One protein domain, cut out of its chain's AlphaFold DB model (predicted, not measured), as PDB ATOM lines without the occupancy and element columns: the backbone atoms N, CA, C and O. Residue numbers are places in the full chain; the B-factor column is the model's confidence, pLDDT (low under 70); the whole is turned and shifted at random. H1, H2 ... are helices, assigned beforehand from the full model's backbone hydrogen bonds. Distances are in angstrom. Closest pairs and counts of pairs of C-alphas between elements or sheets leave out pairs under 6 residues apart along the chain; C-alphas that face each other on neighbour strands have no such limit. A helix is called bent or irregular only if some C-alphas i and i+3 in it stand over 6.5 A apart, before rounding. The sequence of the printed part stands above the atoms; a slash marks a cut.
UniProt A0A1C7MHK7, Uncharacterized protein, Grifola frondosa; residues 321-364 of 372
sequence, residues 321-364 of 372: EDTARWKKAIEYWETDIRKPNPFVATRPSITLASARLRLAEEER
ATOM      1  N   GLU A 321     202.558 136.090 197.598       97.25
ATOM      2  CA  GLU A 321     201.103 136.159 197.449       97.25
ATOM      3  C   GLU A 321     200.671 136.021 195.981       97.25
ATOM      4  O   GLU A 321     199.736 135.278 195.673       97.25
ATOM      5  N   ASP A 322     201.383 136.676 195.059       95.50
ATOM      6  CA  ASP A 322     201.069 136.638 193.630       95.50
ATOM      7  C   ASP A 322     201.322 135.250 193.034       95.50
ATOM      8  O   ASP A 322     200.474 134.728 192.304       95.50
ATOM      9  N   THR A 323     202.446 134.619 193.384       96.06
ATOM     10  CA  THR A 323     202.776 133.257 192.930       96.06
ATOM     11  C   THR A 323     201.798 132.221 193.491       96.06
ATOM     12  O   THR A 323     201.332 131.355 192.748       96.06
ATOM     13  N   ALA A 324     201.390 132.344 194.761       96.56
ATOM     14  CA  ALA A 324     200.370 131.484 195.362       96.56
ATOM     15  C   ALA A 324     198.995 131.656 194.693       96.56
ATOM     16  O   ALA A 324     198.322 130.665 194.388       96.56
ATOM     17  N   ARG A 325     198.584 132.901 194.416       96.12
ATOM     18  CA  ARG A 325     197.337 133.200 193.698       96.12
ATOM     19  C   ARG A 325     197.352 132.608 192.289       96.12
ATOM     20  O   ARG A 325     196.368 131.995 191.879       96.12
ATOM     21  N   TRP A 326     198.459 132.771 191.569       95.06
ATOM     22  CA  TRP A 326     198.621 132.254 190.212       95.06
ATOM     23  C   TRP A 326     198.602 130.724 190.165       95.06
ATOM     24  O   TRP A 326     197.841 130.147 189.389       95.06
ATOM     25  N   LYS A 327     199.353 130.062 191.053       95.69
ATOM     26  CA  LYS A 327     199.350 128.600 191.181       95.69
ATOM     27  C   LYS A 327     197.939 128.057 191.409       95.69
ATOM     28  O   LYS A 327     197.513 127.153 190.699       95.69
ATOM     29  N   LYS A 328     197.181 128.664 192.328       96.56
ATOM     30  CA  LYS A 328     195.790 128.272 192.599       96.56
ATOM     31  C   LYS A 328     194.887 128.443 191.373       96.56
ATOM     32  O   LYS A 328     193.988 127.631 191.168       96.56
ATOM     33  N   ALA A 329     195.097 129.490 190.573       95.44
ATOM     34  CA  ALA A 329     194.333 129.709 189.347       95.44
ATOM     35  C   ALA A 329     194.634 128.640 188.280       95.44
ATOM     36  O   ALA A 329     193.697 128.132 187.668       95.44
ATOM     37  N   ILE A 330     195.909 128.262 188.112       94.94
ATOM     38  CA  ILE A 330     196.322 127.165 187.220       94.94
ATOM     39  C   ILE A 330     195.715 125.843 187.685       94.94
ATOM     40  O   ILE A 330     194.992 125.222 186.918       94.94
ATOM     41  N   GLU A 331     195.925 125.450 188.943       94.56
ATOM     42  CA  GLU A 331     195.407 124.181 189.476       94.56
ATOM     43  C   GLU A 331     193.875 124.120 189.380       94.56
ATOM     44  O   GLU A 331     193.295 123.088 189.041       94.56
ATOM     45  N   TYR A 332     193.187 125.244 189.624       94.56
ATOM     46  CA  TYR A 332     191.741 125.319 189.445       94.56
ATOM     47  C   TYR A 332     191.341 125.073 187.989       94.56
ATOM     48  O   TYR A 332     190.412 124.301 187.760       94.56
ATOM     49  N   TRP A 333     192.035 125.669 187.021       93.94
ATOM     50  CA  TRP A 333     191.773 125.472 185.595       93.94
ATOM     51  C   TRP A 333     192.141 124.063 185.102       93.94
ATOM     52  O   TRP A 333     191.368 123.457 184.368       93.94
ATOM     53  N   GLU A 334     193.244 123.480 185.569       91.25
ATOM     54  CA  GLU A 334     193.681 122.128 185.191       91.25
ATOM     55  C   GLU A 334     192.703 121.029 185.636       91.25
ATOM     56  O   GLU A 334     192.618 119.982 184.998       91.25
ATOM     57  N   THR A 335     191.923 121.258 186.702       88.75
ATOM     58  CA  THR A 335     190.867 120.308 187.113       88.75
ATOM     59  C   THR A 335     189.653 120.293 186.182       88.75
ATOM     60  O   THR A 335     188.953 119.286 186.120       88.75
ATOM     61  N   ASP A 336     189.366 121.403 185.499       87.69
ATOM     62  CA  ASP A 336     188.285 121.512 184.520       87.69
ATOM     63  C   ASP A 336     188.560 122.699 183.595       87.69
ATOM     64  O   ASP A 336     188.381 123.857 183.978       87.69
ATOM     65  N   ILE A 337     188.936 122.397 182.354       85.50
ATOM     66  CA  ILE A 337     189.327 123.391 181.347       85.50
ATOM     67  C   ILE A 337     188.210 124.383 180.980       85.50
ATOM     68  O   ILE A 337     188.484 125.388 180.327       85.50
ATOM     69  N   ARG A 338     186.959 124.128 181.399       87.38
ATOM     70  CA  ARG A 338     185.818 125.051 181.246       87.38
ATOM     71  C   ARG A 338     185.850 126.207 182.250       87.38
ATOM     72  O   ARG A 338     185.099 127.170 182.103       87.38
ATOM     73  N   LYS A 339     186.680 126.113 183.290       91.00
ATOM     74  CA  LYS A 339     186.898 127.182 184.273       91.00
ATOM     75  C   LYS A 339     187.673 128.350 183.647       91.00
ATOM     76  O   LYS A 339     188.246 128.192 182.570       91.00
ATOM     77  N   PRO A 340     187.712 129.530 184.300       92.12
ATOM     78  CA  PRO A 340     188.452 130.675 183.780       92.12
ATOM     79  C   PRO A 340     189.907 130.312 183.476       92.12
ATOM     80  O   PRO A 340     190.642 129.902 184.371       92.12
ATOM     81  N   ASN A 341     190.302 130.457 182.211       92.69
ATOM     82  CA  ASN A 341     191.654 130.154 181.760       92.69
ATOM     83  C   ASN A 341     192.603 131.289 182.195       92.69
ATOM     84  O   ASN A 341     192.475 132.404 181.678       92.69
ATOM     85  N   PRO A 342     193.558 131.034 183.112       93.06
ATOM     86  CA  PRO A 342     194.439 132.074 183.634       93.06
ATOM     87  C   PRO A 342     195.389 132.634 182.567       93.06
ATOM     88  O   PRO A 342     195.857 133.760 182.700       93.06
ATOM     89  N   PHE A 343     195.643 131.893 181.485       92.31
ATOM     90  CA  PHE A 343     196.535 132.296 180.397       92.31
ATOM     91  C   PHE A 343     195.885 133.257 179.392       92.31
ATOM     92  O   PHE A 343     196.574 133.807 178.529       92.31
ATOM     93  N   VAL A 344     194.572 133.487 179.481       90.88
ATOM     94  CA  VAL A 344     193.897 134.492 178.654       90.88
ATOM     95  C   VAL A 344     194.244 135.878 179.184       90.88
ATOM     96  O   VAL A 344     193.892 136.248 180.301       90.88
ATOM     97  N   ALA A 345     194.921 136.676 178.359       83.50
ATOM     98  CA  ALA A 345     195.310 138.026 178.736       83.50
ATOM     99  C   ALA A 345     194.078 138.922 178.966       83.50
ATOM    100  O   ALA A 345     193.406 139.339 178.024       83.50
ATOM    101  N   THR A 346     193.827 139.298 180.219       80.19
ATOM    102  CA  THR A 346     192.792 140.264 180.610       80.19
ATOM    103  C   THR A 346     193.326 141.695 180.506       80.19
ATOM    104  O   THR A 346     193.429 142.413 181.501       80.19
ATOM    105  N   ARG A 347     193.762 142.120 179.315       67.88
ATOM    106  CA  ARG A 347     194.163 143.520 179.101       67.88
ATOM    107  C   ARG A 347     192.942 144.343 178.679       67.88
ATOM    108  O   ARG A 347     192.184 143.875 177.829       67.88
ATOM    109  N   PRO A 348     192.753 145.571 179.197       63.22
ATOM    110  CA  PRO A 348     191.787 146.491 178.613       63.22
ATOM    111  C   PRO A 348     192.173 146.722 177.149       63.22
ATOM    112  O   PRO A 348     193.328 147.049 176.863       63.22
ATOM    113  N   SER A 349     191.240 146.546 176.210       60.75
ATOM    114  CA  SER A 349     191.507 146.857 174.807       60.75
ATOM    115  C   SER A 349     191.636 148.373 174.655       60.75
ATOM    116  O   SER A 349     190.642 149.085 174.505       60.75
ATOM    117  N   ILE A 350     192.860 148.893 174.708       66.62
ATOM    118  CA  ILE A 350     193.120 150.273 174.306       66.62
ATOM    119  C   ILE A 350     193.056 150.279 172.780       66.62
ATOM    120  O   ILE A 350     193.992 149.874 172.094       66.62
ATOM    121  N   THR A 351     191.914 150.685 172.233       78.38
ATOM    122  CA  THR A 351     191.779 150.905 170.793       78.38
ATOM    123  C   THR A 351     192.701 152.047 170.373       78.38
ATOM    124  O   THR A 351     192.920 152.984 171.145       78.38
ATOM    125  N   LEU A 352     193.200 152.030 169.135       74.88
ATOM    126  CA  LEU A 352     193.993 153.141 168.594       74.88
ATOM    127  C   LEU A 352     193.246 154.482 168.721       74.88
ATOM    128  O   LEU A 352     193.860 155.511 168.982       74.88
ATOM    129  N   ALA A 353     191.914 154.459 168.598       79.00
ATOM    130  CA  ALA A 353     191.055 155.615 168.832       79.00
ATOM    131  C   ALA A 353     191.095 156.089 170.295       79.00
ATOM    132  O   ALA A 353     191.264 157.278 170.533       79.00
ATOM    133  N   SER A 354     191.011 155.178 171.270       79.69
ATOM    134  CA  SER A 354     191.121 155.524 172.696       79.69
ATOM    135  C   SER A 354     192.523 156.006 173.091       79.69
ATOM    136  O   SER A 354     192.643 156.916 173.905       79.69
ATOM    137  N   ALA A 355     193.579 155.463 172.473       81.25
ATOM    138  CA  ALA A 355     194.947 155.948 172.648       81.25
ATOM    139  C   ALA A 355     195.114 157.361 172.070       81.25
ATOM    140  O   ALA A 355     195.654 158.238 172.736       81.25
ATOM    141  N   ARG A 356     194.595 157.607 170.858       84.00
ATOM    142  CA  ARG A 356     194.592 158.935 170.224       84.00
ATOM    143  C   ARG A 356     193.775 159.954 171.013       84.00
ATOM    144  O   ARG A 356     194.213 161.088 171.141       84.00
ATOM    145  N   LEU A 357     192.622 159.552 171.546       83.44
ATOM    146  CA  LEU A 357     191.795 160.408 172.393       83.44
ATOM    147  C   LEU A 357     192.548 160.798 173.667       83.44
ATOM    148  O   LEU A 357     192.628 161.980 173.969       83.44
ATOM    149  N   ARG A 358     193.169 159.828 174.353       84.25
ATOM    150  CA  ARG A 358     194.003 160.096 175.533       84.25
ATOM    151  C   ARG A 358     195.155 161.052 175.231       84.25
ATOM    152  O   ARG A 358     195.351 161.995 175.987       84.25
ATOM    153  N   LEU A 359     195.870 160.848 174.124       85.31
ATOM    154  CA  LEU A 359     196.957 161.741 173.708       85.31
ATOM    155  C   LEU A 359     196.444 163.157 173.407       85.31
ATOM    156  O   LEU A 359     197.019 164.126 173.883       85.31
ATOM    157  N   ALA A 360     195.319 163.287 172.698       83.31
ATOM    158  CA  ALA A 360     194.712 164.587 172.408       83.31
ATOM    159  C   ALA A 360     194.178 165.293 173.672       83.31
ATOM    160  O   ALA A 360     194.209 166.519 173.767       83.31
ATOM    161  N   GLU A 361     193.678 164.542 174.654       86.69
ATOM    162  CA  GLU A 361     193.283 165.066 175.966       86.69
ATOM    163  C   GLU A 361     194.494 165.504 176.800       86.69
ATOM    164  O   GLU A 361     194.415 166.508 177.506       86.69
ATOM    165  N   GLU A 362     195.619 164.791 176.710       82.62
ATOM    166  CA  GLU A 362     196.887 165.165 177.346       82.62
ATOM    167  C   GLU A 362     197.510 166.410 176.705       82.62
ATOM    168  O   GLU A 362     197.927 167.305 177.434       82.62
ATOM    169  N   GLU A 363     197.479 166.536 175.377       79.88
ATOM    170  CA  GLU A 363     197.903 167.744 174.648       79.88
ATOM    171  C   GLU A 363     197.008 168.959 174.940       79.88
ATOM    172  O   GLU A 363     197.462 170.102 174.885       79.88
ATOM    173  N   ARG A 364     195.733 168.732 175.288       76.06
ATOM    174  CA  ARG A 364     194.795 169.783 175.721       76.06
ATOM    175  C   ARG A 364     194.995 170.225 177.167       76.06
ATOM    176  O   ARG A 364     194.418 171.241 177.561       76.06
TER     177      ARG A 364
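What this domain is: This is residues 321 to 364 of the 372 residues of an uncharacterized protein of Grifola frondosa (UniProt A0A1C7MHK7). Two single helices sit at opposite ends of a long, drawn-out link, with no shared core. After H1 the link first turns back near it, then runs off as a thin, drawn-out stretch of backbone with no named element to H2, and residues 344 to 349 stand free between the two helices. The printed part has 44 residues with two named helices, H1 then H2, and no named strand; its class is all helix, with 27 residues in the helices. It is extended, with a radius of gyration of the C-alphas of 17.3 A and spans of 50 by 25 by 9 A.

How they stand to each other: H1, residues 321 to 335, and H2, residues 352 to 363, are apart, with no C-alpha of the one within 8 A of the other. The link between them, residues 336 to 351, is long. Residues 344 to 349 stand free. So do residues 351 to 357, of which 352 to 357 belong to H2, and residues 359 to 364, of which 359 to 363 belong to H2. In both helices every O i to N i+4 pair is within hydrogen-bond range.

Where its parts are: H1 begins at C-alpha 321, at (201.103, 136.159, 197.449), and ends at C-alpha 335, at (190.867, 120.308, 187.113), 21.5 A from first to last C-alpha. H2 is 16.3 A long from C-alpha 352 to C-alpha 363, at (197.903, 167.744, 174.648). Neither helix is bent.

The domain as a whole: The two C-alphas farthest apart are those of Thr 335 and Arg 364, at 50.9 A. The printed part has no cut. Its mean pLDDT is 86.3, and the model's confidence is low, under 70, at residues 347 to 350 in the link.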